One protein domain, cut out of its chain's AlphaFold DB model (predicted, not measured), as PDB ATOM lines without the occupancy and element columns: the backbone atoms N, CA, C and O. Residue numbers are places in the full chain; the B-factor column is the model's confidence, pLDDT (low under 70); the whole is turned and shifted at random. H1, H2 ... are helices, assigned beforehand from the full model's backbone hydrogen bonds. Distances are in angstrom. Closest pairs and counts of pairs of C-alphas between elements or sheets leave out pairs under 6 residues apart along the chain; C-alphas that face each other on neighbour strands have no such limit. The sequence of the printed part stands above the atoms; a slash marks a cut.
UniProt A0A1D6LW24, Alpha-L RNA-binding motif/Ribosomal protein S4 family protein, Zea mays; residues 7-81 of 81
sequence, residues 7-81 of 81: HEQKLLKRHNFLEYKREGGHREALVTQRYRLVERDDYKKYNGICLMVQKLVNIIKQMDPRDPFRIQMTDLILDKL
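This is residues 7 to 81 of the 81 residues of the protein "Alpha-L RNA-binding motif/Ribosomal protein S4 family protein" of Zea mays (UniProt A0A1D6LW24). A helical hairpin, long H3 with H4 folded back beside it, makes one end of an extended chain; H2 sits near the start of H3, and residues 7 to 17, with H1, stick out as a tail. The printed part has 75 residues with four named helices, H1 to H4 in order, and no named strand: all helix. It is extended, with a radius of gyration of the C-alphas of 19.9 A and spans of 64 by 32 by 15 A.

Find C-alpha 42 at (39.243, 44.874, 44.568); from there H3 runs 28.4 A to residue 61. H4, residues 68 to 80, runs 18.6 A to C-alpha 80 at (22.908, 57.866, 41.974). Look earlier for H2, residues 27 to 35, 12.2 A, and H1, residues 7 to 11, 6.5 A.

In the hairpin, residues 57 to 61 of H3 touch residues 70 to 74 of H4, closest at C-alphas Ile 60 and Arg 70, 5.9 A; the tilt is shallow, 24 degrees, opposite ways. H3, with residue 43 alone, only just touches H2, with 3 pairs of C-alphas within 8 A, closest Glu 28 and Tyr 43, 6.5 A. H1 is apart from H2, H3 and H4. Every O i to N i+4 pair in H1 to H4 is within hydrogen-bond range.

The farthest C-alphas, His 7 and Pro 68, are 64.3 A apart. Residues 12 to 26 are the long link; the printed part has no cut, and no printed residue is under 70 in pLDDT.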
ATOM      1  N   HIS A   7      68.073  35.068  15.261       95.00
ATOM      2  CA  HIS A   7      67.362  33.917  14.695       95.00
ATOM      3  C   HIS A   7      66.313  33.343  15.658       95.00
ATOM      4  O   HIS A   7      65.214  32.997  15.228       95.00
ATOM      5  N   GLU A   8      66.609  33.311  16.958       91.56
ATOM      6  CA  GLU A   8      65.683  32.848  17.998       91.56
ATOM      7  C   GLU A   8      64.483  33.798  18.111       91.56
ATOM      8  O   GLU A   8      63.340  33.354  18.125       91.56
ATOM      9  N   GLN A   9      64.720  35.114  18.091       90.75
ATOM     10  CA  GLN A   9      63.658  36.122  18.110       90.75
ATOM     11  C   GLN A   9      62.797  36.080  16.837       90.75
ATOM     12  O   GLN A   9      61.586  36.298  16.895       90.75
ATOM     13  N   LYS A  10      63.398  35.766  15.679       92.88
ATOM     14  CA  LYS A  10      62.669  35.615  14.412       92.88
ATOM     15  C   LYS A  10      61.708  34.421  14.435       92.88
ATOM     16  O   LYS A  10      60.642  34.525  13.828       92.88
ATOM     17  N   LEU A  11      62.059  33.337  15.132       93.25
ATOM     18  CA  LEU A  11      61.180  32.181  15.350       93.25
ATOM     19  C   LEU A  11      60.139  32.464  16.446       93.25
ATOM     20  O   LEU A  11      58.958  32.171  16.281       93.25
ATOM     21  N   LEU A  12      60.553  33.109  17.538       91.56
ATOM     22  CA  LEU A  12      59.748  33.339  18.740       91.56
ATOM     23  C   LEU A  12      59.147  34.754  18.806       91.56
ATOM     24  O   LEU A  12      59.110  35.383  19.860       91.56
ATOM     25  N   LYS A  13      58.618  35.266  17.689       87.12
ATOM     26  CA  LYS A  13      58.106  36.653  17.606       87.12
ATOM     27  C   LYS A  13      56.941  36.969  18.545       87.12
ATOM     28  O   LYS A  13      56.760  38.117  18.930       87.12
ATOM     29  N   ARG A  14      56.106  35.974  18.854       85.12
ATOM     30  CA  ARG A  14      54.920  36.128  19.718       85.12
ATOM     31  C   ARG A  14      55.178  35.693  21.159       85.12
ATOM     32  O   ARG A  14      54.238  35.609  21.942       85.12
ATOM     33  N   HIS A  15      56.421  35.356  21.483       84.62
ATOM     34  CA  HIS A  15      56.771  34.798  22.770       84.62
ATOM     35  C   HIS A  15      57.173  35.916  23.731       84.62
ATOM     36  O   HIS A  15      58.212  36.551  23.568       84.62
ATOM     37  N   ASN A  16      56.326  36.154  24.725       83.88
ATOM     38  CA  ASN A  16      56.597  37.045  25.840       83.88
ATOM     39  C   ASN A  16      56.078  36.359  27.109       83.88
ATOM     40  O   ASN A  16      54.952  35.872  27.128       83.88
ATOM     41  N   PHE A  17      56.926  36.269  28.131       84.06
ATOM     42  CA  PHE A  17      56.582  35.646  29.413       84.06
ATOM     43  C   PHE A  17      56.011  36.633  30.427       84.06
ATOM     44  O   PHE A  17      55.444  36.213  31.428       84.06
ATOM     45  N   LEU A  18      56.227  37.929  30.206       84.56
ATOM     46  CA  LEU A  18      55.769  38.980  31.106       84.56
ATOM     47  C   LEU A  18      54.405  39.514  30.681       84.56
ATOM     48  O   LEU A  18      53.597  39.846  31.535       84.56
ATOM     49  N   GLU A  19      54.149  39.582  29.376       83.31
ATOM     50  CA  GLU A  19      52.920  40.152  28.835       83.31
ATOM     51  C   GLU A  19      52.184  39.124  27.978       83.31
ATOM     52  O   GLU A  19      52.643  38.725  26.902       83.31
ATOM     53  N   TYR A  20      51.003  38.725  28.444       85.12
ATOM     54  CA  TYR A  20      50.097  37.870  27.693       85.12
ATOM     55  C   TYR A  20      48.951  38.695  27.109       85.12
ATOM     56  O   TYR A  20      48.318  39.491  27.796       85.12
ATOM     57  N   LYS A  21      48.595  38.435  25.843       81.00
ATOM     58  CA  LYS A  21      47.499  39.152  25.156       81.00
ATOM     59  C   LYS A  21      46.165  39.110  25.906       81.00
ATOM     60  O   LYS A  21      45.378  40.041  25.796       81.00
ATOM     61  N   ARG A  22      45.905  38.027  26.647       80.00
ATOM     62  CA  ARG A  22      44.666  37.836  27.413       80.00
ATOM     63  C   ARG A  22      44.524  38.832  28.564       80.00
ATOM     64  O   ARG A  22      43.401  39.161  28.922       80.00
ATOM     65  N   GLU A  23      45.633  39.299  29.126       73.69
ATOM     66  CA  GLU A  23      45.623  40.223  30.263       73.69
ATOM     67  C   GLU A  23      45.295  41.659  29.829       73.69
ATOM     68  O   GLU A  23      44.935  42.487  30.659       73.69
ATOM     69  N   GLY A  24      45.352  41.961  28.523       70.19
ATOM     70  CA  GLY A  24      45.073  43.307  28.013       70.19
ATOM     71  C   GLY A  24      46.074  44.354  28.520       70.19
ATOM     72  O   GLY A  24      45.745  45.539  28.575       70.19
ATOM     73  N   GLY A  25      47.278  43.912  28.904       80.88
ATOM     74  CA  GLY A  25      48.339  44.726  29.498       80.88
ATOM     75  C   GLY A  25      48.336  44.711  31.032       80.88
ATOM     76  O   GLY A  25      47.695  43.889  31.675       80.88
ATOM     77  N   HIS A  26      49.058  45.659  31.638       83.25
ATOM     78  CA  HIS A  26      49.262  45.732  33.095       83.25
ATOM     79  C   HIS A  26      48.359  46.755  33.802       83.25
ATOM     80  O   HIS A  26      48.723  47.299  34.842       83.25
ATOM     81  N   ARG A  27      47.179  47.060  33.244       86.25
ATOM     82  CA  ARG A  27      46.306  48.124  33.774       86.25
ATOM     83  C   ARG A  27      45.860  47.859  35.211       86.25
ATOM     84  O   ARG A  27      45.905  48.778  36.020       86.25
ATOM     85  N   GLU A  28      45.480  46.623  35.525       87.19
ATOM     86  CA  GLU A  28      45.112  46.210  36.887       87.19
ATOM     87  C   GLU A  28      46.251  46.499  37.872       87.19
ATOM     88  O   GLU A  28      46.056  47.231  38.838       87.19
ATOM     89  N   ALA A  29      47.467  46.034  37.572       88.12
ATOM     90  CA  ALA A  29      48.635  46.257  38.423       88.12
ATOM     91  C   ALA A  29      48.970  47.751  38.592       88.12
ATOM     92  O   ALA A  29      49.247  48.197  39.705       88.12
ATOM     93  N   LEU A  30      48.895  48.540  37.515       90.56
ATOM     94  CA  LEU A  30      49.153  49.984  37.549       90.56
ATOM     95  C   LEU A  30      48.144  50.736  38.428       90.56
ATOM     96  O   LEU A  30      48.527  51.635  39.176       90.56
ATOM     97  N   VAL A  31      46.858  50.387  38.339       91.69
ATOM     98  CA  VAL A  31      45.790  51.019  39.128       91.69
ATOM     99  C   VAL A  31      45.899  50.603  40.593       91.69
ATOM    100  O   VAL A  31      45.880  51.469  41.467       91.69
ATOM    101  N   THR A  32      46.107  49.314  40.864       91.31
ATOM    102  CA  THR A  32      46.322  48.795  42.221       91.31
ATOM    103  C   THR A  32      47.519  49.460  42.894       91.31
ATOM    104  O   THR A  32      47.404  49.893  44.037       91.31
ATOM    105  N   GLN A  33      48.636  49.638  42.182       91.69
ATOM    106  CA  GLN A  33      49.806  50.341  42.711       91.69
ATOM    107  C   GLN A  33      49.528  51.832  42.949       91.69
ATOM    108  O   GLN A  33      49.910  52.370  43.989       91.69
ATOM    109  N   ARG A  34      48.858  52.508  42.005       93.50
ATOM    110  CA  ARG A  34      48.565  53.947  42.089       93.50
ATOM    111  C   ARG A  34      47.668  54.289  43.276       93.50
ATOM    112  O   ARG A  34      47.952  55.250  43.983       93.50
ATOM    113  N   TYR A  35      46.603  53.517  43.477       94.12
ATOM    114  CA  TYR A  35      45.609  53.762  44.526       94.12
ATOM    115  C   TYR A  35      45.827  52.917  45.784       94.12
ATOM    116  O   TYR A  35      45.052  53.029  46.726       94.12
ATOM    117  N   ARG A  36      46.896  52.108  45.815       91.88
ATOM    118  CA  ARG A  36      47.267  51.233  46.938       91.88
ATOM    119  C   ARG A  36      46.105  50.342  47.388       91.88
ATOM    120  O   ARG A  36      45.808  50.264  48.576       91.88
ATOM    121  N   LEU A  37      45.446  49.689  46.428       91.88
ATOM    122  CA  LEU A  37      44.402  48.710  46.743       91.88
ATOM    123  C   LEU A  37      45.026  47.550  47.526       91.88
ATOM    124  O   LEU A  37      46.088  47.048  47.153       91.88
ATOM    125  N   VAL A  38      44.382  47.175  48.631       89.56
ATOM    126  CA  VAL A  38      44.924  46.198  49.582       89.56
ATOM    127  C   VAL A  38      44.543  44.785  49.166       89.56
ATOM    128  O   VAL A  38      45.409  43.908  49.123       89.56
ATOM    129  N   GLU A  39      43.273  44.550  48.824       89.38
ATOM    130  CA  GLU A  39      42.872  43.234  48.348       89.38
ATOM    131  C   GLU A  39      43.208  43.061  46.871       89.38
ATOM    132  O   GLU A  39      43.006  43.940  46.029       89.38
ATOM    133  N   ARG A  40      43.670  41.856  46.535       81.31
ATOM    134  CA  ARG A  40      44.046  41.497  45.167       81.31
ATOM    135  C   ARG A  40      42.880  41.611  44.180       81.31
ATOM    136  O   ARG A  40      43.110  41.928  43.020       81.31
ATOM    137  N   ASP A  41      41.653  41.349  44.628       88.69
ATOM    138  CA  ASP A  41      40.475  41.296  43.757       88.69
ATOM    139  C   ASP A  41      39.640  42.587  43.746       88.69
ATOM    140  O   ASP A  41      38.672  42.670  42.988       88.69
ATOM    141  N   ASP A  42      40.010  43.620  44.508       91.75
ATOM    142  CA  ASP A  42      39.243  44.874  44.568       91.75
ATOM    143  C   ASP A  42      39.107  45.536  43.201       91.75
ATOM    144  O   ASP A  42      38.009  45.915  42.790       91.75
ATOM    145  N   TYR A  43      40.199  45.586  42.432       91.69
ATOM    146  CA  TYR A  43      40.161  46.121  41.074       91.69
ATOM    147  C   TYR A  43      39.127  45.393  40.206       91.69
ATOM    148  O   TYR A  43      38.354  46.029  39.489       91.69
ATOM    149  N   LYS A  44      39.071  44.058  40.287       91.12
ATOM    150  CA  LYS A  44      38.122  43.257  39.504       91.12
ATOM    151  C   LYS A  44      36.685  43.484  39.951       91.12
ATOM    152  O   LYS A  44      35.816  43.594  39.088       91.12
ATOM    153  N   LYS A  45      36.435  43.592  41.261       93.31
ATOM    154  CA  LYS A  45      35.107  43.905  41.812       93.31
ATOM    155  C   LYS A  45      34.619  45.264  41.300       93.31
ATOM    156  O   LYS A  45      33.541  45.343  40.714       93.31
ATOM    157  N   TYR A  46      35.437  46.311  41.430       93.94
ATOM    158  CA  TYR A  46      35.085  47.659  40.971       93.94
ATOM    159  C   TYR A  46      34.919  47.739  39.454       93.94
ATOM    160  O   TYR A  46      33.950  48.319  38.962       93.94
ATOM    161  N   ASN A  47      35.813  47.104  38.696       93.44
ATOM    162  CA  ASN A  47      35.683  47.019  37.246       93.44
ATOM    163  C   ASN A  47      34.400  46.274  36.841       93.44
ATOM    164  O   ASN A  47      33.722  46.686  35.906       93.44
ATOM    165  N   GLY A  48      34.019  45.222  37.572       94.75
ATOM    166  CA  GLY A  48      32.755  44.514  37.373       94.75
ATOM    167  C   GLY A  48      31.533  45.420  37.537       94.75
ATOM    168  O   GLY A  48      30.650  45.407  36.680       94.75
ATOM    169  N   ILE A  49      31.508  46.252  38.582       94.75
ATOM    170  CA  ILE A  49      30.439  47.239  38.815       94.75
ATOM    171  C   ILE A  49      30.392  48.261  37.674       94.75
ATOM    172  O   ILE A  49      29.330  48.486  37.096       94.75
ATOM    173  N   CYS A  50      31.542  48.815  37.286       94.94
ATOM    174  CA  CYS A  50      31.635  49.762  36.174       94.94
ATOM    175  C   CYS A  50      31.107  49.155  34.862       94.94
ATOM    176  O   CYS A  50      30.304  49.773  34.166       94.94
ATOM    177  N   LEU A  51      31.474  47.905  34.557       95.62
ATOM    178  CA  LEU A  51      30.981  47.197  33.374       95.62
ATOM    179  C   LEU A  51      29.472  46.932  33.431       95.62
ATOM    180  O   LEU A  51      28.815  46.967  32.392       95.62
ATOM    181  N   MET A  52      28.903  46.668  34.610       95.12
ATOM    182  CA  MET A  52      27.452  46.526  34.776       95.12
ATOM    183  C   MET A  52      26.725  47.846  34.499       95.12
ATOM    184  O   MET A  52      25.765  47.856  33.727       95.12
ATOM    185  N   VAL A  53      27.224  48.959  35.042       94.81
ATOM    186  CA  VAL A  53      26.687  50.300  34.759       94.81
ATOM    187  C   VAL A  53      26.817  50.626  33.271       94.81
ATOM    188  O   VAL A  53      25.853  51.055  32.645       94.81
ATOM    189  N   GLN A  54      27.966  50.343  32.656       95.38
ATOM    190  CA  GLN A  54      28.182  50.588  31.232       95.38
ATOM    191  C   GLN A  54      27.233  49.765  30.349       95.38
ATOM    192  O   GLN A  54      26.729  50.274  29.350       95.38
ATOM    193  N   LYS A  55      26.956  48.506  30.712       95.81
ATOM    194  CA  LYS A  55      25.946  47.684  30.028       95.81
ATOM    195  C   LYS A  55      24.562  48.322  30.114       95.81
ATOM    196  O   LYS A  55      23.893  48.415  29.088       95.81
ATOM    197  N   LEU A  56      24.161  48.794  31.294       93.44
ATOM    198  CA  LEU A  56      22.877  49.465  31.492       93.44
ATOM    199  C   LEU A  56      22.772  50.747  30.650       93.44
ATOM    200  O   LEU A  56      21.817  50.909  29.894       93.44
ATOM    201  N   VAL A  57      23.792  51.608  30.700       94.00
ATOM    202  CA  VAL A  57      23.856  52.844  29.901       94.00
ATOM    203  C   VAL A  57      23.813  52.543  28.402       94.00
ATOM    204  O   VAL A  57      23.126  53.233  27.652       94.00
ATOM    205  N   ASN A  58      24.499  51.491  27.948       95.06
ATOM    206  CA  ASN A  58      24.454  51.078  26.547       95.06
ATOM    207  C   ASN A  58      23.050  50.642  26.117       95.06
ATOM    208  O   ASN A  58      22.659  50.965  25.002       95.06
ATOM    209  N   ILE A  59      22.291  49.953  26.974       93.00
ATOM    210  CA  ILE A  59      20.900  49.571  26.686       93.00
ATOM    211  C   ILE A  59      20.018  50.821  26.578       93.00
ATOM    212  O   ILE A  59      19.320  50.986  25.581       93.00
ATOM    213  N   ILE A  60      20.109  51.738  27.546       91.56
ATOM    214  CA  ILE A  60      19.340  52.997  27.563       91.56
ATOM    215  C   ILE A  60      19.655  53.850  26.329       91.56
ATOM    216  O   ILE A  60      18.764  54.434  25.717       91.56
ATOM    217  N   LYS A  61      20.922  53.883  25.905       91.94
ATOM    218  CA  LYS A  61      21.358  54.616  24.712       91.94
ATOM    219  C   LYS A  61      20.690  54.122  23.421       91.94
ATOM    220  O   LYS A  61      20.506  54.933  22.516       91.94
ATOM    221  N   GLN A  62      20.361  52.833  23.326       93.38
ATOM    222  CA  GLN A  62      19.707  52.244  22.147       93.38
ATOM    223  C   GLN A  62      18.193  52.513  22.097       93.38
ATOM    224  O   GLN A  62      17.572  52.254  21.071       93.38
ATOM    225  N   MET A  63      17.592  53.018  23.182       91.94
ATOM    226  CA  MET A  63      16.170  53.378  23.222       91.94
ATOM    227  C   MET A  63      15.899  54.680  22.461       91.94
ATOM    228  O   MET A  63      16.803  55.502  22.277       91.94
ATOM    229  N   ASP A  64      14.648  54.907  22.054       92.12
ATOM    230  CA  ASP A  64      14.258  56.153  21.389       92.12
ATOM    231  C   ASP A  64      14.528  57.365  22.310       92.12
ATOM    232  O   ASP A  64      14.197  57.320  23.498       92.12
ATOM    233  N   PRO A  65      15.144  58.454  21.814       90.38
ATOM    234  CA  PRO A  65      15.413  59.650  22.613       90.38
ATOM    235  C   PRO A  65      14.177  60.309  23.240       90.38
ATOM    236  O   PRO A  65      14.323  61.038  24.216       90.38
ATOM    237  N   ARG A  66      12.987  60.104  22.667       91.44
ATOM    238  CA  ARG A  66      11.721  60.698  23.122       91.44
ATOM    239  C   ARG A  66      10.969  59.821  24.117       91.44
ATOM    240  O   ARG A  66       9.956  60.270  24.645       91.44
ATOM    241  N   ASP A  67      11.430  58.594  24.352       93.06
ATOM    242  CA  ASP A  67      10.803  57.693  25.311       93.06
ATOM    243  C   ASP A  67      10.926  58.274  26.738       93.06
ATOM    244  O   ASP A  67      12.048  58.470  27.224       93.06
ATOM    245  N   PRO A  68       9.807  58.535  27.440       92.94
ATOM    246  CA  PRO A  68       9.832  59.006  28.822       92.94
ATOM    247  C   PRO A  68      10.619  58.082  29.758       92.94
ATOM    248  O   PRO A  68      11.250  58.563  30.700       92.94
ATOM    249  N   PHE A  69      10.628  56.770  29.494       92.25
ATOM    250  CA  PHE A  69      11.360  55.797  30.303       92.25
ATOM    251  C   PHE A  69      12.874  55.998  30.210       92.25
ATOM    252  O   PHE A  69      13.579  55.917  31.217       92.25
ATOM    253  N   ARG A  70      13.380  56.321  29.014       92.75
ATOM    254  CA  ARG A  70      14.798  56.623  28.801       92.75
ATOM    255  C   ARG A  70      15.222  57.844  29.611       92.75
ATOM    256  O   ARG A  70      16.287  57.810  30.223       92.75
ATOM    257  N   ILE A  71      14.409  58.902  29.606       92.50
ATOM    258  CA  ILE A  71      14.690  60.147  30.336       92.50
ATOM    259  C   ILE A  71      14.735  59.859  31.839       92.50
ATOM    260  O   ILE A  71      15.768  60.070  32.463       92.50
ATOM    261  N   GLN A  72      13.682  59.236  32.379       94.06
ATOM    262  CA  GLN A  72      13.605  58.884  33.802       94.06
ATOM    263  C   GLN A  72      14.768  57.993  34.255       94.06
ATOM    264  O   GLN A  72      15.382  58.248  35.286       94.06
ATOM    265  N   MET A  73      15.102  56.951  33.488       91.75
ATOM    266  CA  MET A  73      16.209  56.057  33.836       91.75
ATOM    267  C   MET A  73      17.576  56.731  33.716       91.75
ATOM    268  O   MET A  73      18.483  56.392  34.473       91.75
ATOM    269  N   THR A  74      17.736  57.676  32.788       91.69
ATOM    270  CA  THR A  74      18.972  58.459  32.678       91.69
ATOM    271  C   THR A  74      19.139  59.353  33.903       91.69
ATOM    272  O   THR A  74      20.206  59.320  34.514       91.69
ATOM    273  N   ASP A  75      18.085  60.062  34.306       93.88
ATOM    274  CA  ASP A  75      18.101  60.937  35.484       93.88
ATOM    275  C   ASP A  75      18.397  60.137  36.762       93.88
ATOM    276  O   ASP A  75      19.306  60.477  37.511       93.88
ATOM    277  N   LEU A  76      17.741  58.984  36.953       93.81
ATOM    278  CA  LEU A  76      17.984  58.107  38.106       93.81
ATOM    279  C   LEU A  76      19.425  57.582  38.188       93.81
ATOM    280  O   LEU A  76      19.953  57.385  39.284       93.81
ATOM    281  N   ILE A  77      20.054  57.290  37.046       92.50
ATOM    282  CA  ILE A  77      21.452  56.840  37.018       92.50
ATOM    283  C   ILE A  77      22.390  58.002  37.337       92.50
ATOM    284  O   ILE A  77      23.361  57.792  38.059       92.50
ATOM    285  N   LEU A  78      22.109  59.196  36.812       92.88
ATOM    286  CA  LEU A  78      22.912  60.391  37.063       92.88
ATOM    287  C   LEU A  78      22.824  60.851  38.520       92.88
ATOM    288  O   LEU A  78      23.846  61.220  39.076       92.88
ATOM    289  N   ASP A  79      21.654  60.768  39.149       95.12
ATOM    290  CA  ASP A  79      21.480  61.142  40.558       95.12
ATOM    291  C   ASP A  79      22.185  60.178  41.522       95.12
ATOM    292  O   ASP A  79      22.547  60.544  42.642       95.12
ATOM    293  N   LYS A  80      22.337  58.911  41.120       92.69
ATOM    294  CA  LYS A  80      22.908  57.866  41.974       92.69
ATOM    295  C   LYS A  80      24.435  57.781  41.903       92.69
ATOM    296  O   LYS A  80      25.034  57.255  42.845       92.69
ATOM    297  N   LEU A  81      25.037  58.182  40.782       88.62
ATOM    298  CA  LEU A  81      26.486  58.124  40.537       88.62
ATOM    299  C   LEU A  81      27.190  59.392  41.022       88.62
ATOM    300  O   LEU A  81      28.293  59.229  41.590       88.62
TER     301      LEU A  81